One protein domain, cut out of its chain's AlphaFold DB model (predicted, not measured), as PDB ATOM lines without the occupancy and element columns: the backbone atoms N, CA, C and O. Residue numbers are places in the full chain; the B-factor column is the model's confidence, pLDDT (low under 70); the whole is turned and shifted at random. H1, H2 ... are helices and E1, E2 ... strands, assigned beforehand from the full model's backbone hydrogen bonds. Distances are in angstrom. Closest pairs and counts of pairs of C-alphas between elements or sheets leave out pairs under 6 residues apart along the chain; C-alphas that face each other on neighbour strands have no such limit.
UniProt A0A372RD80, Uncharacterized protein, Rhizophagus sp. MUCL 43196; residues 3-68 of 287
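This is residues 3 to 68 of the 287 residues of an uncharacterized protein of Rhizophagus sp. MUCL 43196 (UniProt A0A372RD80). An open U: a narrow sheet of E1, E2 and E5 makes the base, the hairpin of E3 and E4 makes one arm at one end of it, and H1 makes the other arm at the opposite end. H1 only grazes the sheet, and residues 57 to 68, of which 57 to 66 belong to H1, stick out. The printed part has 66 residues, with five named strands and one named helix in the order E1, E2, E3, E4, E5, H1; both sheets, E1 - E2 - E5 and E3 - E4, are antiparallel, and the class is mixed. The whole is extended, with a radius of gyration of the C-alphas of 16.8 A and spans of 43 by 33 by 23 A.

E2, residues 8 to 16, is 25.2 A long; E1, residues 3 to 5, begins at C-alpha 3 at (-2.699, -28.710, 18.096). E5 is residues 42 to 47, 15.9 A. E3 is residues 23 to 28, 15.1 A, and E4 residues 33 to 39, 17.5 A. H1, residues 53 to 66, is 20.0 A long and ends at C-alpha 66 at (-0.586, -43.755, 39.023).

Inner strand E2 pairs in a staggered way: with E1 over residues 8 to 10, where N 3 and O 10 are 2.9 A apart, and with E5 over residues 11 to 16, where N 13 and O 45 are 2.9 A apart. E4 runs on into E5 across a break of 2 residues, at 79 degrees. In the hairpin of E3 and E4, N 24 and O 38 are 2.8 A apart. H1 grazes the sheet with residues 53 to 55; the closest C-alphas of E2 and H1, Glu 8 and Thr 54, are 7.1 A apart. H1 is apart from E3 and E4. In H1 every O i to N i+4 pair is within hydrogen-bond range.

The C-alphas farthest apart, those of Ser 31 and Asn 51, are 46.3 A apart. The printed part has no cut, and no link is long. Mean pLDDT of the printed part is 82.7, and no printed residue is under 70.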
ATOM      1  N   LEU A   3      -1.545 -28.630  17.196       85.31
ATOM      2  CA  LEU A   3      -2.699 -28.710  18.096       85.31
ATOM      3  C   LEU A   3      -2.625 -27.567  19.110       85.31
ATOM      4  O   LEU A   3      -1.629 -27.455  19.821       85.31
ATOM      5  N   LEU A   4      -3.668 -26.746  19.211       86.56
ATOM      6  CA  LEU A   4      -3.785 -25.738  20.267       86.56
ATOM      7  C   LEU A   4      -4.549 -26.334  21.460       86.56
ATOM      8  O   LEU A   4      -5.685 -26.780  21.303       86.56
ATOM      9  N   ILE A   5      -3.946 -26.331  22.652       83.69
ATOM     10  CA  ILE A   5      -4.605 -26.729  23.905       83.69
ATOM     11  C   ILE A   5      -4.547 -25.548  24.877       83.69
ATOM     12  O   ILE A   5      -3.549 -25.326  25.562       83.69
ATOM     13  N   GLY A   6      -5.638 -24.783  24.939       82.94
ATOM     14  CA  GLY A   6      -5.695 -23.547  25.718       82.94
ATOM     15  C   GLY A   6      -4.760 -22.485  25.138       82.94
ATOM     16  O   GLY A   6      -4.943 -22.059  24.005       82.94
ATOM     17  N   GLU A   7      -3.766 -22.070  25.922       83.81
ATOM     18  CA  GLU A   7      -2.774 -21.049  25.550       83.81
ATOM     19  C   GLU A   7      -1.565 -21.628  24.783       83.81
ATOM     20  O   GLU A   7      -0.713 -20.868  24.331       83.81
ATOM     21  N   GLU A   8      -1.445 -22.958  24.649       84.50
ATOM     22  CA  GLU A   8      -0.212 -23.605  24.180       84.50
ATOM     23  C   GLU A   8      -0.383 -24.410  22.889       84.50
ATOM     24  O   GLU A   8      -1.296 -25.229  22.754       84.50
ATOM     25  N   MET A   9       0.552 -24.207  21.959       84.31
ATOM     26  CA  MET A   9       0.631 -24.915  20.686       84.31
ATOM     27  C   MET A   9       1.588 -26.111  20.776       84.31
ATOM     28  O   MET A   9       2.730 -25.986  21.212       84.31
ATOM     29  N   PHE A  10       1.123 -27.264  20.308       85.75
ATOM     30  CA  PHE A  10       1.853 -28.526  20.242       85.75
ATOM     31  C   PHE A  10       2.115 -28.885  18.782       85.75
ATOM     32  O   PHE A  10       1.226 -28.739  17.941       85.75
ATOM     33  N   LEU A  11       3.305 -29.402  18.472       86.25
ATOM     34  CA  LEU A  11       3.604 -29.908  17.133       86.25
ATOM     35  C   LEU A  11       3.000 -31.310  16.966       86.25
ATOM     36  O   LEU A  11       3.253 -32.202  17.781       86.25
ATOM     37  N   ILE A  12       2.194 -31.489  15.916       89.12
ATOM     38  CA  ILE A  12       1.623 -32.780  15.517       89.12
ATOM     39  C   ILE A  12       2.499 -33.404  14.432       89.12
ATOM     40  O   ILE A  12       2.589 -32.864  13.320       89.12
ATOM     41  N   ASN A  13       2.996 -34.602  14.732       87.62
ATOM     42  CA  ASN A  13       3.467 -35.564  13.749       87.62
ATOM     43  C   ASN A  13       2.298 -36.493  13.391       87.62
ATOM     44  O   ASN A  13       1.770 -37.205  14.248       87.62
ATOM     45  N   SER A  14       1.884 -36.470  12.127       88.88
ATOM     46  CA  SER A  14       0.872 -37.367  11.567       88.88
ATOM     47  C   SER A  14       1.540 -38.454  10.733       88.88
ATOM     48  O   SER A  14       2.398 -38.149   9.903       88.88
ATOM     49  N   HIS A  15       1.123 -39.702  10.914       88.06
ATOM     50  CA  HIS A  15       1.543 -40.837  10.096       88.06
ATOM     51  C   HIS A  15       0.303 -41.473   9.469       88.06
ATOM     52  O   HIS A  15      -0.697 -41.670  10.161       88.06
ATOM     53  N   ASP A  16       0.351 -41.752   8.166       87.25
ATOM     54  CA  ASP A  16      -0.712 -42.500   7.494       87.25
ATOM     55  C   ASP A  16      -0.716 -43.944   8.015       87.25
ATOM     56  O   ASP A  16       0.302 -44.634   7.990       87.25
ATOM     57  N   ILE A  17      -1.872 -44.378   8.508       87.94
ATOM     58  CA  ILE A  17      -2.147 -45.747   8.952       87.94
ATOM     59  C   ILE A  17      -3.273 -46.388   8.139       87.94
ATOM     60  O   ILE A  17      -3.743 -47.458   8.512       87.94
ATOM     61  N   SER A  18      -3.702 -45.774   7.031       83.44
ATOM     62  CA  SER A  18      -4.798 -46.245   6.175       83.44
ATOM     63  C   SER A  18      -4.676 -47.724   5.795       83.44
ATOM     64  O   SER A  18      -5.683 -48.430   5.758       83.44
ATOM     65  N   LYS A  19      -3.450 -48.214   5.571       83.19
ATOM     66  CA  LYS A  19      -3.131 -49.617   5.252       83.19
ATOM     67  C   LYS A  19      -3.427 -50.588   6.402       83.19
ATOM     68  O   LYS A  19      -3.731 -51.750   6.150       83.19
ATOM     69  N   HIS A  20      -3.399 -50.130   7.651       79.94
ATOM     70  CA  HIS A  20      -3.826 -50.921   8.798       79.94
ATOM     71  C   HIS A  20      -5.363 -50.922   8.878       79.94
ATOM     72  O   HIS A  20      -6.023 -49.893   8.733       79.94
ATOM     73  N   HIS A  21      -5.964 -52.095   9.088       73.31
ATOM     74  CA  HIS A  21      -7.423 -52.272   9.104       73.31
ATOM     75  C   HIS A  21      -8.041 -51.861  10.455       73.31
ATOM     76  O   HIS A  21      -8.726 -52.641  11.114       73.31
ATOM     77  N   THR A  22      -7.768 -50.632  10.895       81.06
ATOM     78  CA  THR A  22      -8.219 -50.101  12.185       81.06
ATOM     79  C   THR A  22      -9.485 -49.261  12.012       81.06
ATOM     80  O   THR A  22      -9.521 -48.324  11.213       81.06
ATOM     81  N   PHE A  23     -10.527 -49.569  12.784       82.75
ATOM     82  CA  PHE A  23     -11.828 -48.899  12.723       82.75
ATOM     83  C   PHE A  23     -12.198 -48.281  14.074       82.75
ATOM     84  O   PHE A  23     -11.873 -48.823  15.131       82.75
ATOM     85  N   LEU A  24     -12.902 -47.152  14.033       82.75
ATOM     86  CA  LEU A  24     -13.516 -46.526  15.196       82.75
ATOM     87  C   LEU A  24     -14.878 -47.179  15.462       82.75
ATOM     88  O   LEU A  24     -15.896 -46.773  14.896       82.75
ATOM     89  N   GLY A  25     -14.872 -48.192  16.327       83.75
ATOM     90  CA  GLY A  25     -16.084 -48.740  16.926       83.75
ATOM     91  C   GLY A  25     -16.578 -47.848  18.066       83.75
ATOM     92  O   GLY A  25     -15.814 -47.544  18.984       83.75
ATOM     93  N   ILE A  26     -17.848 -47.444  18.031       81.56
ATOM     94  CA  ILE A  26     -18.530 -46.777  19.147       81.56
ATOM     95  C   ILE A  26     -19.562 -47.763  19.728       81.56
ATOM     96  O   ILE A  26     -20.344 -48.339  18.970       81.56
ATOM     97  N   PRO A  27     -19.576 -48.008  21.052       80.75
ATOM     98  CA  PRO A  27     -20.572 -48.879  21.667       80.75
ATOM     99  C   PRO A  27     -21.924 -48.160  21.750       80.75
ATOM    100  O   PRO A  27     -22.062 -47.150  22.445       80.75
ATOM    101  N   ASN A  28     -22.939 -48.699  21.076       83.50
ATOM    102  CA  ASN A  28     -24.312 -48.232  21.200       83.50
ATOM    103  C   ASN A  28     -24.938 -48.815  22.479       83.50
ATOM    104  O   ASN A  28     -25.205 -50.013  22.599       83.50
ATOM    105  N   ILE A  29     -25.173 -47.929  23.448       82.81
ATOM    106  CA  ILE A  29     -25.666 -48.252  24.795       82.81
ATOM    107  C   ILE A  29     -27.093 -48.838  24.760       82.81
ATOM    108  O   ILE A  29     -27.479 -49.552  25.683       82.81
ATOM    109  N   HIS A  30     -27.877 -48.566  23.711       85.00
ATOM    110  CA  HIS A  30     -29.281 -48.979  23.619       85.00
ATOM    111  C   HIS A  30     -29.480 -50.346  22.954       85.00
ATOM    112  O   HIS A  30     -30.386 -51.080  23.344       85.00
ATOM    113  N   SER A  31     -28.644 -50.700  21.976       84.25
ATOM    114  CA  SER A  31     -28.683 -51.991  21.271       84.25
ATOM    115  C   SER A  31     -27.692 -53.023  21.821       84.25
ATOM    116  O   SER A  31     -27.755 -54.188  21.431       84.25
ATOM    117  N   ASN A  32     -26.768 -52.610  22.699       78.75
ATOM    118  CA  ASN A  32     -25.644 -53.423  23.179       78.75
ATOM    119  C   ASN A  32     -24.756 -53.965  22.031       78.75
ATOM    120  O   ASN A  32     -24.171 -55.043  22.132       78.75
ATOM    121  N   SER A  33     -24.660 -53.206  20.932       82.38
ATOM    122  CA  SER A  33     -23.822 -53.499  19.763       82.38
ATOM    123  C   SER A  33     -22.682 -52.487  19.625       82.38
ATOM    124  O   SER A  33     -22.775 -51.359  20.103       82.38
ATOM    125  N   ILE A  34     -21.604 -52.869  18.937       82.69
ATOM    126  CA  ILE A  34     -20.549 -51.935  18.521       82.69
ATOM    127  C   ILE A  34     -20.825 -51.533  17.073       82.69
ATOM    128  O   ILE A  34     -20.906 -52.393  16.198       82.69
ATOM    129  N   GLU A  35     -20.962 -50.235  16.824       79.12
ATOM    130  CA  GLU A  35     -21.136 -49.676  15.486       79.12
ATOM    131  C   GLU A  35     -19.803 -49.100  14.988       79.12
ATOM    132  O   GLU A  35     -19.179 -48.259  15.636       79.12
ATOM    133  N   ASN A  36     -19.336 -49.579  13.832       79.06
ATOM    134  CA  ASN A  36     -18.093 -49.124  13.208       79.06
ATOM    135  C   ASN A  36     -18.386 -47.925  12.295       79.06
ATOM    136  O   ASN A  36     -18.741 -48.105  11.132       79.06
ATOM    137  N   HIS A  37     -18.241 -46.704  12.814       75.56
ATOM    138  CA  HIS A  37     -18.648 -45.493  12.086       75.56
ATOM    139  C   HIS A  37     -17.590 -44.950  11.113       75.56
ATOM    140  O   HIS A  37     -17.938 -44.235  10.176       75.56
ATOM    141  N   ALA A  38     -16.302 -45.247  11.324       78.00
ATOM    142  CA  ALA A  38     -15.217 -44.744  10.476       78.00
ATOM    143  C   ALA A  38     -13.996 -45.676  10.460       78.00
ATOM    144  O   ALA A  38     -13.665 -46.298  11.470       78.00
ATOM    145  N   ARG A  39     -13.269 -45.723   9.336       82.62
ATOM    146  CA  ARG A  39     -11.898 -46.261   9.274       82.62
ATOM    147  C   ARG A  39     -10.931 -45.192   9.788       82.62
ATOM    148  O   ARG A  39     -11.034 -44.036   9.379       82.62
ATOM    149  N   LEU A  40      -9.988 -45.560  10.652       85.00
ATOM    150  CA  LEU A  40      -8.908 -44.654  11.036       85.00
ATOM    151  C   LEU A  40      -7.904 -44.563   9.883       85.00
ATOM    152  O   LEU A  40      -7.436 -45.582   9.385       85.00
ATOM    153  N   THR A  41      -7.587 -43.343   9.453       85.56
ATOM    154  CA  THR A  41      -6.640 -43.102   8.352       85.56
ATOM    155  C   THR A  41      -5.291 -42.599   8.836       85.56
ATOM    156  O   THR A  41      -4.284 -42.950   8.246       85.56
ATOM    157  N   HIS A  42      -5.231 -41.822   9.921       86.56
ATOM    158  CA  HIS A  42      -3.985 -41.221  10.400       86.56
ATOM    159  C   HIS A  42      -3.790 -41.439  11.900       86.56
ATOM    160  O   HIS A  42      -4.685 -41.164  12.700       86.56
ATOM    161  N   GLN A  43      -2.587 -41.864  12.287       86.25
ATOM    162  CA  GLN A  43      -2.134 -41.821  13.669       86.25
ATOM    163  C   GLN A  43      -1.499 -40.457  13.937       86.25
ATOM    164  O   GLN A  43      -0.597 -40.017  13.225       86.25
ATOM    165  N   ILE A  44      -1.970 -39.789  14.985       87.19
ATOM    166  CA  ILE A  44      -1.457 -38.495  15.434       87.19
ATOM    167  C   ILE A  44      -0.649 -38.702  16.711       87.19
ATOM    168  O   ILE A  44      -1.157 -39.218  17.707       87.19
ATOM    169  N   THR A  45       0.604 -38.255  16.693       83.56
ATOM    170  CA  THR A  45       1.423 -38.088  17.896       83.56
ATOM    171  C   THR A  45       1.728 -36.606  18.085       83.56
ATOM    172  O   THR A  45       2.009 -35.884  17.128       83.56
ATOM    173  N   PHE A  46       1.631 -36.123  19.323       81.62
ATOM    174  CA  PHE A  46       1.938 -34.738  19.668       81.62
ATOM    175  C   PHE A  46       3.238 -34.693  20.468       81.62
ATOM    176  O   PHE A  46       3.367 -35.358  21.497       81.62
ATOM    177  N   ARG A  47       4.207 -33.892  20.013       78.31
ATOM    178  CA  ARG A  47       5.423 -33.625  20.786       78.31
ATOM    179  C   ARG A  47       5.206 -32.351  21.609       78.31
ATOM    180  O   ARG A  47       5.028 -31.285  21.014       78.31
ATOM    181  N   PRO A  48       5.199 -32.422  22.952       73.44
ATOM    182  CA  PRO A  48       5.193 -31.224  23.779       73.44
ATOM    183  C   PRO A  48       6.524 -30.484  23.627       73.44
ATOM    184  O   PRO A  48       7.585 -31.114  23.607       73.44
ATOM    185  N   ASP A  49       6.477 -29.154  23.566       75.31
ATOM    186  CA  ASP A  49       7.681 -28.357  23.792       75.31
ATOM    187  C   ASP A  49       8.133 -28.480  25.258       75.31
ATOM    188  O   ASP A  49       7.313 -28.606  26.175       75.31
ATOM    189  N   ALA A  50       9.444 -28.396  25.491       70.81
ATOM    190  CA  ALA A  50      10.050 -28.472  26.816       70.81
ATOM    191  C   ALA A  50       9.535 -27.379  27.770       70.81
ATOM    192  O   ALA A  50       9.544 -27.567  28.994       70.81
ATOM    193  N   ASN A  51       9.040 -26.249  27.251       78.69
ATOM    194  CA  ASN A  51       8.480 -25.187  28.079       78.69
ATOM    195  C   ASN A  51       7.007 -25.404  28.460       78.69
ATOM    196  O   ASN A  51       6.622 -24.905  29.521       78.69
ATOM    197  N   SER A  52       6.244 -26.235  27.735       82.50
ATOM    198  CA  SER A  52       4.790 -26.415  27.914       82.50
ATOM    199  C   SER A  52       4.365 -26.672  29.370       82.50
ATOM    200  O   SER A  52       4.622 -27.720  29.976       82.50
ATOM    201  N   ARG A  53       3.654 -25.693  29.930       84.62
ATOM    202  CA  ARG A  53       3.000 -25.691  31.241       84.62
ATOM    203  C   ARG A  53       1.817 -26.654  31.272       84.62
ATOM    204  O   ARG A  53       1.587 -27.300  32.295       84.62
ATOM    205  N   THR A  54       1.088 -26.779  30.165       84.62
ATOM    206  CA  THR A  54      -0.058 -27.690  30.026       84.62
ATOM    207  C   THR A  54       0.417 -29.137  30.029       84.62
ATOM    208  O   THR A  54      -0.118 -29.938  30.793       84.62
ATOM    209  N   HIS A  55       1.492 -29.458  29.295       83.56
ATOM    210  CA  HIS A  55       2.142 -30.765  29.377       83.56
ATOM    211  C   HIS A  55       2.627 -31.064  30.799       83.56
ATOM    212  O   HIS A  55       2.243 -32.083  31.366       83.56
ATOM    213  N   LYS A  56       3.390 -30.153  31.425       85.12
ATOM    214  CA  LYS A  56       3.874 -30.316  32.811       85.12
ATOM    215  C   LYS A  56       2.729 -30.595  33.794       85.12
ATOM    216  O   LYS A  56       2.844 -31.485  34.635       85.12
ATOM    217  N   ARG A  57       1.597 -29.892  33.658       87.25
ATOM    218  CA  ARG A  57       0.395 -30.095  34.485       87.25
ATOM    219  C   ARG A  57      -0.296 -31.436  34.217       87.25
ATOM    220  O   ARG A  57      -0.720 -32.083  35.173       87.25
ATOM    221  N   LEU A  58      -0.415 -31.854  32.955       83.94
ATOM    222  CA  LEU A  58      -1.015 -33.139  32.578       83.94
ATOM    223  C   LEU A  58      -0.154 -34.317  33.051       83.94
ATOM    224  O   LEU A  58      -0.671 -35.210  33.718       83.94
ATOM    225  N   SER A  59       1.156 -34.279  32.802       83.50
ATOM    226  CA  SER A  59       2.111 -35.300  33.250       83.50
ATOM    227  C   SER A  59       2.107 -35.450  34.775       83.50
ATOM    228  O   SER A  59       1.997 -36.567  35.277       83.50
ATOM    229  N   ALA A  60       2.105 -34.339  35.523       84.50
ATOM    230  CA  ALA A  60       1.977 -34.369  36.982       84.50
ATOM    231  C   ALA A  60       0.630 -34.958  37.452       84.50
ATOM    232  O   ALA A  60       0.595 -35.714  38.422       84.50
ATOM    233  N   ALA A  61      -0.479 -34.662  36.763       86.88
ATOM    234  CA  ALA A  61      -1.796 -35.211  37.095       86.88
ATOM    235  C   ALA A  61      -1.917 -36.717  36.790       86.88
ATOM    236  O   ALA A  61      -2.570 -37.441  37.542       86.88
ATOM    237  N   ILE A  62      -1.275 -37.202  35.722       84.06
ATOM    238  CA  ILE A  62      -1.185 -38.632  35.389       84.06
ATOM    239  C   ILE A  62      -0.310 -39.353  36.424       84.06
ATOM    240  O   ILE A  62      -0.731 -40.356  36.999       84.06
ATOM    241  N   GLN A  63       0.866 -38.804  36.743       84.88
ATOM    242  CA  GLN A  63       1.758 -39.361  37.760       84.88
ATOM    243  C   GLN A  63       1.073 -39.432  39.136       84.88
ATOM    244  O   GLN A  63       1.118 -40.473  39.787       84.88
ATOM    245  N   ALA A  64       0.358 -38.381  39.549       81.88
ATOM    246  CA  ALA A  64      -0.374 -38.348  40.817       81.88
ATOM    247  C   ALA A  64      -1.531 -39.367  40.910       81.88
ATOM    248  O   ALA A  64      -1.910 -39.741  42.017       81.88
ATOM    249  N   ARG A  65      -2.084 -39.827  39.777       82.38
ATOM    250  CA  ARG A  65      -3.073 -40.923  39.730       82.38
ATOM    251  C   ARG A  65      -2.419 -42.304  39.801       82.38
ATOM    252  O   ARG A  65      -2.991 -43.211  40.396       82.38
ATOM    253  N   ASN A  66      -1.236 -42.455  39.206       77.88
ATOM    254  CA  ASN A  66      -0.586 -43.755  39.023       77.88
ATOM    255  C   ASN A  66       0.393 -44.116  40.159       77.88
ATOM    256  O   ASN A  66       0.691 -45.293  40.365       77.88
ATOM    257  N   VAL A  67       0.880 -43.136  40.930       76.12
ATOM    258  CA  VAL A  67       1.713 -43.378  42.118       76.12
ATOM    259  C   VAL A  67       0.862 -43.953  43.254       76.12
ATOM    260  O   VAL A  67       0.137 -43.240  43.949       76.12
ATOM    261  N   LYS A  68       1.010 -45.261  43.498       75.00
ATOM    262  CA  LYS A  68       0.546 -45.902  44.736       75.00
ATOM    263  C   LYS A  68       1.274 -45.263  45.923       75.00
ATOM    264  O   LYS A  68       2.481 -45.440  46.070       75.00
TER     265      LYS A  68